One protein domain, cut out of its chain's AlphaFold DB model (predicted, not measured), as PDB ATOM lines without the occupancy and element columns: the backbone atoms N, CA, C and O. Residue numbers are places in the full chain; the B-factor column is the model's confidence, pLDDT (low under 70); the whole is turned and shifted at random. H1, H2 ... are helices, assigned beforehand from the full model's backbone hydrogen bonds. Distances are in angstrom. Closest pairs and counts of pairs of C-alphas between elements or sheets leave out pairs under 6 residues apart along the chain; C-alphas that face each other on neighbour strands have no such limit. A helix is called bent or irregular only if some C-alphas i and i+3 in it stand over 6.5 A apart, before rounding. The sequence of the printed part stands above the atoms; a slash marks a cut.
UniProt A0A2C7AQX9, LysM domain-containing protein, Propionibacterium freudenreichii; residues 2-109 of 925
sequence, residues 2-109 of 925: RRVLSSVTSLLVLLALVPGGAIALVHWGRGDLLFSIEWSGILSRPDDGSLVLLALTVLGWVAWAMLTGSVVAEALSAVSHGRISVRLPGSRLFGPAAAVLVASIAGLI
ATOM      1  N   ARG A   2     -15.476 -38.772  23.149       64.44
ATOM      2  CA  ARG A   2     -14.620 -39.800  23.815       64.44
ATOM      3  C   ARG A   2     -13.736 -39.290  24.977       64.44
ATOM      4  O   ARG A   2     -13.876 -39.808  26.073       64.44
ATOM      5  N   ARG A   3     -12.929 -38.229  24.785       66.88
ATOM      6  CA  ARG A   3     -12.073 -37.639  25.849       66.88
ATOM      7  C   ARG A   3     -12.832 -37.118  27.085       66.88
ATOM      8  O   ARG A   3     -12.312 -37.194  28.188       66.88
ATOM      9  N   VAL A   4     -14.051 -36.606  26.902       75.31
ATOM     10  CA  VAL A   4     -14.922 -36.130  27.996       75.31
ATOM     11  C   VAL A   4     -15.570 -37.315  28.719       75.31
ATOM     12  O   VAL A   4     -15.742 -37.291  29.932       75.31
ATOM     13  N   LEU A   5     -15.887 -38.386  27.985       77.94
ATOM     14  CA  LEU A   5     -16.412 -39.620  28.567       77.94
ATOM     15  C   LEU A   5     -15.351 -40.306  29.449       77.94
ATOM     16  O   LEU A   5     -15.657 -40.722  30.564       77.94
ATOM     17  N   SER A   6     -14.092 -40.353  28.997       68.81
ATOM     18  CA  SER A   6     -12.969 -40.888  29.784       68.81
ATOM     19  C   SER A   6     -12.644 -40.045  31.023       68.81
ATOM     20  O   SER A   6     -12.338 -40.607  32.071       68.81
ATOM     21  N   SER A   7     -12.748 -38.711  30.959       70.25
ATOM     22  CA  SER A   7     -12.533 -37.862  32.142       70.25
ATOM     23  C   SER A   7     -13.673 -37.982  33.162       70.25
ATOM     24  O   SER A   7     -13.411 -38.003  34.360       70.25
ATOM     25  N   VAL A   8     -14.930 -38.118  32.712       77.25
ATOM     26  CA  VAL A   8     -16.085 -38.339  33.606       77.25
ATOM     27  C   VAL A   8     -16.030 -39.721  34.260       77.25
ATOM     28  O   VAL A   8     -16.244 -39.823  35.463       77.25
ATOM     29  N   THR A   9     -15.681 -40.775  33.518       79.06
ATOM     30  CA  THR A   9     -15.483 -42.114  34.108       79.06
ATOM     31  C   THR A   9     -14.303 -42.143  35.080       79.06
ATOM     32  O   THR A   9     -14.451 -42.693  36.165       79.06
ATOM     33  N   SER A  10     -13.185 -41.475  34.773       79.19
ATOM     34  CA  SER A  10     -12.055 -41.336  35.714       79.19
ATOM     35  C   SER A  10     -12.458 -40.617  37.007       79.19
ATOM     36  O   SER A  10     -12.084 -41.052  38.093       79.19
ATOM     37  N   LEU A  11     -13.259 -39.549  36.905       80.75
ATOM     38  CA  LEU A  11     -13.780 -38.816  38.062       80.75
ATOM     39  C   LEU A  11     -14.731 -39.679  38.907       80.75
ATOM     40  O   LEU A  11     -14.615 -39.682  40.128       80.75
ATOM     41  N   LEU A  12     -15.640 -40.425  38.270       82.81
ATOM     42  CA  LEU A  12     -16.575 -41.325  38.956       82.81
ATOM     43  C   LEU A  12     -15.856 -42.502  39.629       82.81
ATOM     44  O   LEU A  12     -16.180 -42.827  40.765       82.81
ATOM     45  N   VAL A  13     -14.849 -43.097  38.979       84.12
ATOM     46  CA  VAL A  13     -14.014 -44.152  39.580       84.12
ATOM     47  C   VAL A  13     -13.262 -43.617  40.796       84.12
ATOM     48  O   VAL A  13     -13.273 -44.260  41.838       84.12
ATOM     49  N   LEU A  14     -12.663 -42.426  40.713       82.00
ATOM     50  CA  LEU A  14     -11.954 -41.800  41.836       82.00
ATOM     51  C   LEU A  14     -12.911 -41.468  42.998       82.00
ATOM     52  O   LEU A  14     -12.599 -41.744  44.157       82.00
ATOM     53  N   LEU A  15     -14.102 -40.944  42.686       81.88
ATOM     54  CA  LEU A  15     -15.149 -40.617  43.658       81.88
ATOM     55  C   LEU A  15     -15.853 -41.859  44.237       81.88
ATOM     56  O   LEU A  15     -16.425 -41.763  45.315       81.88
ATOM     57  N   ALA A  16     -15.772 -43.022  43.589       82.56
ATOM     58  CA  ALA A  16     -16.145 -44.301  44.191       82.56
ATOM     59  C   ALA A  16     -15.010 -44.864  45.064       82.56
ATOM     60  O   ALA A  16     -15.238 -45.259  46.203       82.56
ATOM     61  N   LEU A  17     -13.773 -44.864  44.558       81.75
ATOM     62  CA  LEU A  17     -12.634 -45.548  45.175       81.75
ATOM     63  C   LEU A  17     -12.177 -44.896  46.490       81.75
ATOM     64  O   LEU A  17     -11.834 -45.610  47.431       81.75
ATOM     65  N   VAL A  18     -12.190 -43.560  46.583       86.25
ATOM     66  CA  VAL A  18     -11.733 -42.850  47.792       86.25
ATOM     67  C   VAL A  18     -12.741 -42.976  48.950       86.25
ATOM     68  O   VAL A  18     -12.406 -43.640  49.930       86.25
ATOM     69  N   PRO A  19     -13.971 -42.425  48.898       86.94
ATOM     70  CA  PRO A  19     -14.916 -42.562  50.007       86.94
ATOM     71  C   PRO A  19     -15.477 -43.987  50.125       86.94
ATOM     72  O   PRO A  19     -15.634 -44.472  51.240       86.94
ATOM     73  N   GLY A  20     -15.724 -44.690  49.015       86.81
ATOM     74  CA  GLY A  20     -16.208 -46.073  49.042       86.81
ATOM     75  C   GLY A  20     -15.182 -47.042  49.625       86.81
ATOM     76  O   GLY A  20     -15.562 -47.928  50.378       86.81
ATOM     77  N   GLY A  21     -13.883 -46.829  49.377       86.38
ATOM     78  CA  GLY A  21     -12.813 -47.592  50.027       86.38
ATOM     79  C   GLY A  21     -12.765 -47.386  51.546       86.38
ATOM     80  O   GLY A  21     -12.586 -48.351  52.282       86.38
ATOM     81  N   ALA A  22     -13.002 -46.161  52.027       87.25
ATOM     82  CA  ALA A  22     -13.102 -45.885  53.462       87.25
ATOM     83  C   ALA A  22     -14.355 -46.526  54.080       87.25
ATOM     84  O   ALA A  22     -14.265 -47.183  55.111       87.25
ATOM     85  N   ILE A  23     -15.515 -46.386  53.429       86.31
ATOM     86  CA  ILE A  23     -16.791 -46.976  53.867       86.31
ATOM     87  C   ILE A  23     -16.689 -48.511  53.921       86.31
ATOM     88  O   ILE A  23     -17.084 -49.118  54.913       86.31
ATOM     89  N   ALA A  24     -16.077 -49.136  52.912       84.38
ATOM     90  CA  ALA A  24     -15.784 -50.569  52.890       84.38
ATOM     91  C   ALA A  24     -14.880 -51.006  54.059       84.38
ATOM     92  O   ALA A  24     -15.162 -52.008  54.712       84.38
ATOM     93  N   LEU A  25     -13.826 -50.243  54.371       86.75
ATOM     94  CA  LEU A  25     -12.928 -50.534  55.498       86.75
ATOM     95  C   LEU A  25     -13.553 -50.271  56.877       86.75
ATOM     96  O   LEU A  25     -13.097 -50.862  57.853       86.75
ATOM     97  N   VAL A  26     -14.590 -49.435  56.966       86.12
ATOM     98  CA  VAL A  26     -15.390 -49.240  58.190       86.12
ATOM     99  C   VAL A  26     -16.418 -50.363  58.383       86.12
ATOM    100  O   VAL A  26     -16.648 -50.764  59.518       86.12
ATOM    101  N   HIS A  27     -17.020 -50.890  57.311       84.06
ATOM    102  CA  HIS A  27     -18.033 -51.954  57.414       84.06
ATOM    103  C   HIS A  27     -17.469 -53.384  57.429       84.06
ATOM    104  O   HIS A  27     -18.077 -54.256  58.045       84.06
ATOM    105  N   TRP A  28     -16.335 -53.646  56.769       80.38
ATOM    106  CA  TRP A  28     -15.712 -54.980  56.715       80.38
ATOM    107  C   TRP A  28     -14.400 -55.090  57.502       80.38
ATOM    108  O   TRP A  28     -13.974 -56.196  57.831       80.38
ATOM    109  N   GLY A  29     -13.740 -53.972  57.816       80.31
ATOM    110  CA  GLY A  29     -12.578 -53.971  58.701       80.31
ATOM    111  C   GLY A  29     -13.015 -54.094  60.158       80.31
ATOM    112  O   GLY A  29     -13.889 -53.356  60.606       80.31
ATOM    113  N   ARG A  30     -12.390 -54.988  60.934       76.12
ATOM    114  CA  ARG A  30     -12.714 -55.169  62.362       76.12
ATOM    115  C   ARG A  30     -12.060 -54.088  63.226       76.12
ATOM    116  O   ARG A  30     -11.174 -54.371  64.032       76.12
ATOM    117  N   GLY A  31     -12.503 -52.844  63.043       71.94
ATOM    118  CA  GLY A  31     -12.024 -51.677  63.787       71.94
ATOM    119  C   GLY A  31     -12.154 -51.836  65.304       71.94
ATOM    120  O   GLY A  31     -11.261 -51.423  66.037       71.94
ATOM    121  N   ASP A  32     -13.192 -52.526  65.776       74.00
ATOM    122  CA  ASP A  32     -13.442 -52.755  67.206       74.00
ATOM    123  C   ASP A  32     -12.322 -53.560  67.884       74.00
ATOM    124  O   ASP A  32     -12.038 -53.359  69.066       74.00
ATOM    125  N   LEU A  33     -11.625 -54.433  67.140       67.94
ATOM    126  CA  LEU A  33     -10.487 -55.197  67.662       67.94
ATOM    127  C   LEU A  33      -9.270 -54.305  67.960       67.94
ATOM    128  O   LEU A  33      -8.498 -54.628  68.857       67.94
ATOM    129  N   LEU A  34      -9.106 -53.161  67.282       69.12
ATOM    130  CA  LEU A  34      -8.005 -52.222  67.567       69.12
ATOM    131  C   LEU A  34      -8.141 -51.543  68.934       69.12
ATOM    132  O   LEU A  34      -7.130 -51.158  69.520       69.12
ATOM    133  N   PHE A  35      -9.370 -51.413  69.439       72.25
ATOM    134  CA  PHE A  35      -9.671 -50.745  70.707       72.25
ATOM    135  C   PHE A  35      -9.992 -51.717  71.854       72.25
ATOM    136  O   PHE A  35      -9.918 -51.317  73.012       72.25
ATOM    137  N   SER A  36     -10.319 -52.978  71.548       67.69
ATOM    138  CA  SER A  36     -10.623 -54.024  72.543       67.69
ATOM    139  C   SER A  36      -9.480 -55.014  72.807       67.69
ATOM    140  O   SER A  36      -9.566 -55.797  73.751       67.69
ATOM    141  N   ILE A  37      -8.393 -54.986  72.024       70.06
ATOM    142  CA  ILE A  37      -7.216 -55.823  72.285       70.06
ATOM    143  C   ILE A  37      -6.466 -55.366  73.542       70.06
ATOM    144  O   ILE A  37      -5.968 -54.244  73.645       70.06
ATOM    145  N   GLU A  38      -6.306 -56.302  74.473       75.06
ATOM    146  CA  GLU A  38      -5.456 -56.157  75.647       75.06
ATOM    147  C   GLU A  38      -3.992 -56.475  75.277       75.06
ATOM    148  O   GLU A  38      -3.532 -57.620  75.318       75.06
ATOM    149  N   TRP A  39      -3.257 -55.436  74.870       75.69
ATOM    150  CA  TRP A  39      -1.897 -55.523  74.312       75.69
ATOM    151  C   TRP A  39      -0.858 -56.223  75.211       75.69
ATOM    152  O   TRP A  39       0.153 -56.705  74.705       75.69
ATOM    153  N   SER A  40      -1.095 -56.311  76.522       74.56
ATOM    154  CA  SER A  40      -0.245 -57.024  77.489       74.56
ATOM    155  C   SER A  40      -0.377 -58.552  77.411       74.56
ATOM    156  O   SER A  40       0.605 -59.259  77.633       74.56
ATOM    157  N   GLY A  41      -1.566 -59.077  77.094       65.00
ATOM    158  CA  GLY A  41      -1.851 -60.518  77.095       65.00
ATOM    159  C   GLY A  41      -1.613 -61.223  75.755       65.00
ATOM    160  O   GLY A  41      -1.558 -62.453  75.701       65.00
ATOM    161  N   ILE A  42      -1.468 -60.471  74.662       69.81
ATOM    162  CA  ILE A  42      -1.663 -60.998  73.300       69.81
ATOM    163  C   ILE A  42      -0.549 -61.920  72.764       69.81
ATOM    164  O   ILE A  42      -0.769 -62.645  71.797       69.81
ATOM    165  N   LEU A  43       0.625 -61.958  73.404       68.25
ATOM    166  CA  LEU A  43       1.657 -62.968  73.113       68.25
ATOM    167  C   LEU A  43       1.461 -64.278  73.903       68.25
ATOM    168  O   LEU A  43       2.108 -65.276  73.583       68.25
ATOM    169  N   SER A  44       0.586 -64.273  74.913       75.88
ATOM    170  CA  SER A  44       0.402 -65.367  75.878       75.88
ATOM    171  C   SER A  44      -0.907 -66.141  75.681       75.88
ATOM    172  O   SER A  44      -1.028 -67.263  76.170       75.88
ATOM    173  N   ARG A  45      -1.891 -65.569  74.974       68.00
ATOM    174  CA  ARG A  45      -3.146 -66.253  74.621       68.00
ATOM    175  C   ARG A  45      -2.964 -67.213  73.427       68.00
ATOM    176  O   ARG A  45      -2.136 -66.946  72.551       68.00
ATOM    177  N   PRO A  46      -3.753 -68.305  73.350       69.94
ATOM    178  CA  PRO A  46      -3.967 -69.045  72.106       69.94
ATOM    179  C   PRO A  46      -4.473 -68.123  70.987       69.94
ATOM    180  O   PRO A  46      -5.091 -67.097  71.261       69.94
ATOM    181  N   ASP A  47      -4.208 -68.483  69.732       71.12
ATOM    182  CA  ASP A  47      -4.629 -67.680  68.580       71.12
ATOM    183  C   ASP A  47      -6.027 -68.088  68.108       71.12
ATOM    184  O   ASP A  47      -6.230 -69.217  67.668       71.12
ATOM    185  N   ASP A  48      -6.962 -67.147  68.190       77.06
ATOM    186  CA  ASP A  48      -8.350 -67.233  67.728       77.06
ATOM    187  C   ASP A  48      -8.541 -66.644  66.312       77.06
ATOM    188  O   ASP A  48      -9.661 -66.524  65.818       77.06
ATOM    189  N   GLY A  49      -7.456 -66.219  65.654       76.50
ATOM    190  CA  GLY A  49      -7.483 -65.551  64.353       76.50
ATOM    191  C   GLY A  49      -7.811 -64.054  64.413       76.50
ATOM    192  O   GLY A  49      -7.660 -63.366  63.395       76.50
ATOM    193  N   SER A  50      -8.175 -63.502  65.579       79.94
ATOM    194  CA  SER A  50      -8.465 -62.066  65.747       79.94
ATOM    195  C   SER A  50      -7.266 -61.195  65.354       79.94
ATOM    196  O   SER A  50      -7.430 -60.192  64.658       79.94
ATOM    197  N   LEU A  51      -6.050 -61.641  65.689       78.31
ATOM    198  CA  LEU A  51      -4.776 -61.034  65.289       78.31
ATOM    199  C   LEU A  51      -4.607 -60.922  63.769       78.31
ATOM    200  O   LEU A  51      -4.071 -59.927  63.277       78.31
ATOM    201  N   VAL A  52      -5.049 -61.931  63.014       81.06
ATOM    202  CA  VAL A  52      -4.922 -61.949  61.548       81.06
ATOM    203  C   VAL A  52      -5.924 -60.981  60.925       81.06
ATOM    204  O   VAL A  52      -5.552 -60.186  60.061       81.06
ATOM    205  N   LEU A  53      -7.170 -60.974  61.412       80.25
ATOM    206  CA  LEU A  53      -8.200 -60.020  60.986       80.25
ATOM    207  C   LEU A  53      -7.820 -58.570  61.327       80.25
ATOM    208  O   LEU A  53      -8.031 -57.669  60.511       80.25
ATOM    209  N   LEU A  54      -7.202 -58.345  62.489       83.69
ATOM    210  CA  LEU A  54      -6.641 -57.054  62.888       83.69
ATOM    211  C   LEU A  54      -5.524 -56.610  61.935       83.69
ATOM    212  O   LEU A  54      -5.572 -55.499  61.407       83.69
ATOM    213  N   ALA A  55      -4.540 -57.476  61.678       83.06
ATOM    214  CA  ALA A  55      -3.421 -57.170  60.790       83.06
ATOM    215  C   ALA A  55      -3.897 -56.844  59.364       83.06
ATOM    216  O   ALA A  55      -3.442 -55.864  58.775       83.06
ATOM    217  N   LEU A  56      -4.862 -57.604  58.834       83.94
ATOM    218  CA  LEU A  56      -5.497 -57.326  57.541       83.94
ATOM    219  C   LEU A  56      -6.275 -55.999  57.548       83.94
ATOM    220  O   LEU A  56      -6.161 -55.227  56.597       83.94
ATOM    221  N   THR A  57      -6.996 -55.690  58.631       86.31
ATOM    222  CA  THR A  57      -7.708 -54.409  58.798       86.31
ATOM    223  C   THR A  57      -6.729 -53.228  58.777       86.31
ATOM    224  O   THR A  57      -6.932 -52.272  58.027       86.31
ATOM    225  N   VAL A  58      -5.624 -53.307  59.527       86.69
ATOM    226  CA  VAL A  58      -4.570 -52.274  59.547       86.69
ATOM    227  C   VAL A  58      -3.906 -52.125  58.176       86.69
ATOM    228  O   VAL A  58      -3.736 -51.001  57.701       86.69
ATOM    229  N   LEU A  59      -3.574 -53.232  57.503       86.12
ATOM    230  CA  LEU A  59      -3.006 -53.204  56.149       86.12
ATOM    231  C   LEU A  59      -3.964 -52.556  55.136       86.12
ATOM    232  O   LEU A  59      -3.513 -51.769  54.302       86.12
ATOM    233  N   GLY A  60      -5.269 -52.821  55.243       88.00
ATOM    234  CA  GLY A  60      -6.303 -52.172  54.436       88.00
ATOM    235  C   GLY A  60      -6.328 -50.653  54.622       88.00
ATOM    236  O   GLY A  60      -6.251 -49.910  53.641       88.00
ATOM    237  N   TRP A  61      -6.337 -50.180  55.873       89.94
ATOM    238  CA  TRP A  61      -6.272 -48.748  56.192       89.94
ATOM    239  C   TRP A  61      -4.983 -48.079  55.701       89.94
ATOM    240  O   TRP A  61      -5.046 -46.990  55.128       89.94
ATOM    241  N   VAL A  62      -3.824 -48.729  55.850       86.31
ATOM    242  CA  VAL A  62      -2.541 -48.213  55.335       86.31
ATOM    243  C   VAL A  62      -2.553 -48.130  53.805       86.31
ATOM    244  O   VAL A  62      -2.157 -47.104  53.248       86.31
ATOM    245  N   ALA A  63      -3.050 -49.159  53.113       84.19
ATOM    246  CA  ALA A  63      -3.155 -49.166  51.654       84.19
ATOM    247  C   ALA A  63      -4.101 -48.066  51.140       84.19
ATOM    248  O   ALA A  63      -3.747 -47.329  50.215       84.19
ATOM    249  N   TRP A  64      -5.266 -47.894  51.773       90.50
ATOM    250  CA  TRP A  64      -6.215 -46.827  51.441       90.50
ATOM    251  C   TRP A  64      -5.646 -45.426  51.709       90.50
ATOM    252  O   TRP A  64      -5.825 -44.519  50.888       90.50
ATOM    253  N   ALA A  65      -4.912 -45.241  52.810       86.00
ATOM    254  CA  ALA A  65      -4.266 -43.972  53.133       86.00
ATOM    255  C   ALA A  65      -3.146 -43.627  52.133       86.00
ATOM    256  O   ALA A  65      -3.054 -42.480  51.690       86.00
ATOM    257  N   MET A  66      -2.337 -44.608  51.711       82.00
ATOM    258  CA  MET A  66      -1.323 -44.419  50.663       82.00
ATOM    259  C   MET A  66      -1.948 -44.087  49.302       82.00
ATOM    260  O   MET A  66      -1.497 -43.155  48.633       82.00
ATOM    261  N   LEU A  67      -3.006 -44.804  48.911       82.25
ATOM    262  CA  LEU A  67      -3.771 -44.556  47.686       82.25
ATOM    263  C   LEU A  67      -4.345 -43.130  47.670       82.25
ATOM    264  O   LEU A  67      -4.090 -42.360  46.742       82.25
ATOM    265  N   THR A  68      -5.071 -42.760  48.726       84.38
ATOM    266  CA  THR A  68      -5.714 -41.447  48.862       84.38
ATOM    267  C   THR A  68      -4.677 -40.327  48.942       84.38
ATOM    268  O   THR A  68      -4.810 -39.318  48.250       84.38
ATOM    269  N   GLY A  69      -3.590 -40.526  49.695       83.12
ATOM    270  CA  GLY A  69      -2.462 -39.596  49.753       83.12
ATOM    271  C   GLY A  69      -1.796 -39.384  48.391       83.12
ATOM    272  O   GLY A  69      -1.514 -38.245  48.026       83.12
ATOM    273  N   SER A  70      -1.611 -40.448  47.600       82.12
ATOM    274  CA  SER A  70      -1.070 -40.348  46.237       82.12
ATOM    275  C   SER A  70      -2.005 -39.583  45.296       82.12
ATOM    276  O   SER A  70      -1.533 -38.764  44.509       82.12
ATOM    277  N   VAL A  71      -3.320 -39.811  45.384       80.88
ATOM    278  CA  VAL A  71      -4.326 -39.078  44.595       80.88
ATOM    279  C   VAL A  71      -4.348 -37.592  44.970       80.88
ATOM    280  O   VAL A  71      -4.354 -36.737  44.084       80.88
ATOM    281  N   VAL A  72      -4.301 -37.267  46.265       80.00
ATOM    282  CA  VAL A  72      -4.268 -35.879  46.756       80.00
ATOM    283  C   VAL A  72      -2.962 -35.177  46.370       80.00
ATOM    284  O   VAL A  72      -3.007 -34.040  45.904       80.00
ATOM    285  N   ALA A  73      -1.808 -35.838  46.497       74.31
ATOM    286  CA  ALA A  73      -0.511 -35.271  46.118       74.31
ATOM    287  C   ALA A  73      -0.422 -34.963  44.612       74.31
ATOM    288  O   ALA A  73       0.070 -33.899  44.226       74.31
ATOM    289  N   GLU A  74      -0.942 -35.848  43.761       79.31
ATOM    290  CA  GLU A  74      -0.966 -35.639  42.310       79.31
ATOM    291  C   GLU A  74      -2.000 -34.566  41.911       79.31
ATOM    292  O   GLU A  74      -1.706 -33.694  41.092       79.31
ATOM    293  N   ALA A  75      -3.174 -34.528  42.555       76.56
ATOM    294  CA  ALA A  75      -4.162 -33.463  42.351       76.56
ATOM    295  C   ALA A  75      -3.627 -32.077  42.768       76.56
ATOM    296  O   ALA A  75      -3.807 -31.098  42.040       76.56
ATOM    297  N   LEU A  76      -2.906 -31.988  43.891       72.56
ATOM    298  CA  LEU A  76      -2.199 -30.774  44.317       72.56
ATOM    299  C   LEU A  76      -1.076 -30.392  43.341       72.56
ATOM    300  O   LEU A  76      -0.884 -29.207  43.060       72.56
ATOM    301  N   SER A  77      -0.366 -31.370  42.778       75.06
ATOM    302  CA  SER A  77       0.668 -31.139  41.760       75.06
ATOM    303  C   SER A  77       0.060 -30.572  40.470       75.06
ATOM    304  O   SER A  77       0.551 -29.567  39.949       75.06
ATOM    305  N   ALA A  78      -1.067 -31.124  40.009       72.50
ATOM    306  CA  ALA A  78      -1.810 -30.628  38.851       72.50
ATOM    307  C   ALA A  78      -2.369 -29.209  39.076       72.50
ATOM    308  O   ALA A  78      -2.122 -28.310  38.270       72.50
ATOM    309  N   VAL A  79      -3.060 -28.963  40.196       74.12
ATOM    310  CA  VAL A  79      -3.644 -27.644  40.513       74.12
ATOM    311  C   VAL A  79      -2.558 -26.584  40.735       74.12
ATOM    312  O   VAL A  79      -2.664 -25.473  40.208       74.12
ATOM    313  N   SER A  80      -1.467 -26.911  41.434       74.12
ATOM    314  CA  SER A  80      -0.352 -25.972  41.655       74.12
ATOM    315  C   SER A  80       0.474 -25.678  40.393       74.12
ATOM    316  O   SER A  80       1.289 -24.749  40.418       74.12
ATOM    317  N   HIS A  81       0.241 -26.408  39.294       67.00
ATOM    318  CA  HIS A  81       1.045 -26.395  38.066       67.00
ATOM    319  C   HIS A  81       2.510 -26.789  38.345       67.00
ATOM    320  O   HIS A  81       3.446 -26.103  37.937       67.00
ATOM    321  N   GLY A  82       2.709 -27.865  39.114       63.97
ATOM    322  CA  GLY A  82       4.025 -28.406  39.473       63.97
ATOM    323  C   GLY A  82       4.816 -27.594  40.508       63.97
ATOM    324  O   GLY A  82       5.954 -27.944  40.809       63.97
ATOM    325  N   ARG A  83       4.242 -26.522  41.076       66.81
ATOM    326  CA  ARG A  83       4.931 -25.659  42.058       66.81
ATOM    327  C   ARG A  83       5.089 -26.285  43.445       66.81
ATOM    328  O   ARG A  83       5.914 -25.809  44.218       66.81
ATOM    329  N   ILE A  84       4.328 -27.331  43.762       64.94
ATOM    330  CA  ILE A  84       4.449 -28.097  45.008       64.94
ATOM    331  C   ILE A  84       4.537 -29.578  44.634       64.94
ATOM    332  O   ILE A  84       3.575 -30.124  44.104       64.94
ATOM    333  N   SER A  85       5.677 -30.224  44.901       61.94
ATOM    334  CA  SER A  85       5.885 -31.657  44.637       61.94
ATOM    335  C   SER A  85       6.043 -32.435  45.947       61.94
ATOM    336  O   SER A  85       7.124 -32.523  46.528       61.94
ATOM    337  N   VAL A  86       4.938 -33.000  46.439       64.75
ATOM    338  CA  VAL A  86       4.919 -33.769  47.694       64.75
ATOM    339  C   VAL A  86       5.377 -35.205  47.428       64.75
ATOM    340  O   VAL A  86       4.604 -36.050  46.980       64.75
ATOM    341  N   ARG A  87       6.652 -35.503  47.703       60.44
ATOM    342  CA  ARG A  87       7.206 -36.862  47.577       60.44
ATOM    343  C   ARG A  87       6.852 -37.725  48.791       60.44
ATOM    344  O   ARG A  87       7.625 -37.813  49.739       60.44
ATOM    345  N   LEU A  88       5.702 -38.392  48.731       62.75
ATOM    346  CA  LEU A  88       5.325 -39.430  49.695       62.75
ATOM    347  C   LEU A  88       6.224 -40.680  49.546       62.75
ATOM    348  O   LEU A  88       6.467 -41.113  48.410       62.75
ATOM    349  N   PRO A  89       6.698 -41.303  50.643       55.19
ATOM    350  CA  PRO A  89       7.356 -42.608  50.581       55.19
ATOM    351  C   PRO A  89       6.381 -43.679  50.056       55.19
ATOM    352  O   PRO A  89       5.173 -43.574  50.238       55.19
ATOM    353  N   GLY A  90       6.891 -44.688  49.343       57.69
ATOM    354  CA  GLY A  90       6.071 -45.741  48.716       57.69
ATOM    355  C   GLY A  90       5.380 -45.359  47.393       57.69
ATOM    356  O   GLY A  90       4.996 -46.247  46.635       57.69
ATOM    357  N   SER A  91       5.310 -44.069  47.038       57.75
ATOM    358  CA  SER A  91       4.624 -43.551  45.832       57.75
ATOM    359  C   SER A  91       5.024 -44.196  44.493       57.75
ATOM    360  O   SER A  91       4.244 -44.162  43.543       57.75
ATOM    361  N   ARG A  92       6.193 -44.846  44.397       57.50
ATOM    362  CA  ARG A  92       6.635 -45.566  43.185       57.50
ATOM    363  C   ARG A  92       5.784 -46.796  42.835       57.50
ATOM    364  O   ARG A  92       5.761 -47.167  41.669       57.50
ATOM    365  N   LEU A  93       5.078 -47.399  43.798       58.31
ATOM    366  CA  LEU A  93       4.233 -48.585  43.569       58.31
ATOM    367  C   LEU A  93       2.898 -48.260  42.872       58.31
ATOM    368  O   LEU A  93       2.379 -49.095  42.139       58.31
ATOM    369  N   PHE A  94       2.360 -47.049  43.062       51.16
ATOM    370  CA  PHE A  94       1.035 -46.649  42.548       51.16
ATOM    371  C   PHE A  94       1.061 -45.416  41.625       51.16
ATOM    372  O   PHE A  94       0.097 -45.167  40.896       51.16
ATOM    373  N   GLY A  95       2.178 -44.681  41.599       56.22
ATOM    374  CA  GLY A  95       2.388 -43.466  40.809       56.22
ATOM    375  C   GLY A  95       1.914 -43.509  39.347       56.22
ATOM    376  O   GLY A  95       1.172 -42.605  38.967       56.22
ATOM    377  N   PRO A  96       2.260 -44.515  38.514       60.31
ATOM    378  CA  PRO A  96       1.865 -44.500  37.102       60.31
ATOM    379  C   PRO A  96       0.345 -44.597  36.893       60.31
ATOM    380  O   PRO A  96      -0.176 -43.984  35.963       60.31
ATOM    381  N   ALA A  97      -0.388 -45.301  37.763       56.25
ATOM    382  CA  ALA A  97      -1.847 -45.386  37.677       56.25
ATOM    383  C   ALA A  97      -2.524 -44.085  38.148       56.25
ATOM    384  O   ALA A  97      -3.434 -43.580  37.486       56.25
ATOM    385  N   ALA A  98      -2.042 -43.508  39.255       54.62
ATOM    386  CA  ALA A  98      -2.548 -42.242  39.786       54.62
ATOM    387  C   ALA A  98      -2.305 -41.070  38.815       54.62
ATOM    388  O   ALA A  98      -3.229 -40.305  38.532       54.62
ATOM    389  N   ALA A  99      -1.100 -40.975  38.242       58.88
ATOM    390  CA  ALA A  99      -0.737 -39.935  37.281       58.88
ATOM    391  C   ALA A  99      -1.601 -39.984  36.009       58.88
ATOM    392  O   ALA A  99      -2.059 -38.945  35.540       58.88
ATOM    393  N   VAL A 100      -1.903 -41.175  35.471       62.47
ATOM    394  CA  VAL A 100      -2.786 -41.310  34.293       62.47
ATOM    395  C   VAL A 100      -4.221 -40.857  34.599       62.47
ATOM    396  O   VAL A 100      -4.824 -40.155  33.779       62.47
ATOM    397  N   LEU A 101      -4.762 -41.194  35.775       58.16
ATOM    398  CA  LEU A 101      -6.091 -40.735  36.202       58.16
ATOM    399  C   LEU A 101      -6.139 -39.211  36.385       58.16
ATOM    400  O   LEU A 101      -7.035 -38.554  35.849       58.16
ATOM    401  N   VAL A 102      -5.166 -38.624  37.087       62.34
ATOM    402  CA  VAL A 102      -5.164 -37.177  37.359       62.34
ATOM    403  C   VAL A 102      -4.816 -36.360  36.114       62.34
ATOM    404  O   VAL A 102      -5.468 -35.345  35.876       62.34
ATOM    405  N   ALA A 103      -3.906 -36.809  35.245       61.19
ATOM    406  CA  ALA A 103      -3.656 -36.162  33.953       61.19
ATOM    407  C   ALA A 103      -4.911 -36.166  33.054       61.19
ATOM    408  O   ALA A 103      -5.200 -35.171  32.381       61.19
ATOM    409  N   SER A 104      -5.708 -37.241  33.099       58.81
ATOM    410  CA  SER A 104      -6.993 -37.334  32.387       58.81
ATOM    411  C   SER A 104      -8.047 -36.348  32.911       58.81
ATOM    412  O   SER A 104      -8.922 -35.929  32.152       58.81
ATOM    413  N   ILE A 105      -7.955 -35.941  34.182       57.94
ATOM    414  CA  ILE A 105      -8.819 -34.924  34.804       57.94
ATOM    415  C   ILE A 105      -8.269 -33.510  34.541       57.94
ATOM    416  O   ILE A 105      -9.017 -32.628  34.117       57.94
ATOM    417  N   ALA A 106      -6.959 -33.292  34.696       57.16
ATOM    418  CA  ALA A 106      -6.287 -32.014  34.437       57.16
ATOM    419  C   ALA A 106      -6.442 -31.544  32.976       57.16
ATOM    420  O   ALA A 106      -6.526 -30.341  32.713       57.16
ATOM    421  N   GLY A 107      -6.581 -32.481  32.030       51.69
ATOM    422  CA  GLY A 107      -6.883 -32.202  30.623       51.69
ATOM    423  C   GLY A 107      -8.178 -31.412  30.365       51.69
ATOM    424  O   GLY A 107      -8.330 -30.865  29.273       51.69
ATOM    425  N   LEU A 108      -9.089 -31.296  31.342       52.53
ATOM    426  CA  LEU A 108     -10.267 -30.417  31.257       52.53
ATOM    427  C   LEU A 108      -9.942 -28.929  31.480       52.53
ATOM    428  O   LEU A 108     -10.682 -28.074  31.000       52.53
ATOM    429  N   ILE A 109      -8.856 -28.608  32.188       52.50
ATOM    430  CA  ILE A 109      -8.528 -27.230  32.600       52.50
ATOM    431  C   ILE A 109      -7.756 -26.482  31.495       52.50
ATOM    432  O   ILE A 109      -7.887 -25.269  31.351       52.50
TER     433      ILE A 109
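Overview. This is residues 2 to 109 of the 925 residues of the protein "LysM domain-containing protein" of Propionibacterium freudenreichii (UniProt A0A2C7AQX9). Two long helices, H1 and H3, run opposite ways and make a narrow V, and the shorter H4 fills its open end, between the first part of H1 and the last part of H3. At the other end the short H2 packs on the first turns of H3, and beyond it a loop sticks out with residues 43 to 49. The printed part has 108 residues with four named helices, H1, H2, H3 and H4 in chain order, and no named strand; the class is all helix. The whole is loose, with a radius of gyration of the C-alphas of 18.3 A, and a rod in outline, spanning 57 by 28 by 19 A.

Along the chain. H1 takes residues 2 to 27, from C-alpha 2 at (-14.620, -39.800, 23.815), and is 35.9 A long. It has a kink of 27 degrees near residue 21; it is neither bent nor irregular, but only just: C-alphas 16 and 19 are 6.2 A apart. H2 takes residues 31 to 36. H3, residues 50 to 80, is the longest helix, 44.1 A from C-alpha 50 at (-8.465, -62.066, 65.747) to C-alpha 80. H4, residues 95 to 106, is 15.7 A long and ends with C-alpha 106 at (-6.287, -32.014, 34.437).

Arrangement. H3 is the hub and touches the three other helices. H1 touches it with residues 18 to 25 alone, against residues 57 to 68 of H3; the closest C-alphas, those of Val 18 and Thr 68, are 6.3 A apart. The two run opposite ways at a shallow tilt of 34 degrees, only just short of steep. H4 touches residues 70 to 79 of H3, the closest C-alphas being those of Val 71 and Ala 98, 6.0 A apart; they run the same way at a steep tilt of 44 degrees. With residues 101 to 105 H4 also touches residues 6 to 11 of H1, at a steep tilt of 55 degrees, opposite ways; the closest C-alphas, those of Ser 7 and Ile 105, are 5.4 A apart. H2 touches residues 50 to 57 of H3 at a steep tilt of 53 degrees, opposite ways, and the closest C-alphas, those of Leu 33 and Leu 54, are 6.4 A apart. H1 and H2 meet only through their link, and H2 and H4 are apart. The packing of the helices is mostly crossed, with 1 of 4 touching pairs at a shallow tilt. Every O i to N i+4 pair is within hydrogen-bond range in H3 and H4, with 21 of 22 in H1 and 1 of 2 in H2.

Size, cuts and confidence. The two C-alphas farthest apart, those of Arg 2 and Ser 44, are 59.9 A apart. The printed part has no cut. The link from H1 to H2 is tight; those from H2 to H3, 13 residues, and from H3 to H4, 14 residues, are long. The mean pLDDT of the printed part is 73.4, and 40 residues are under 70, among them residues 81 to 109.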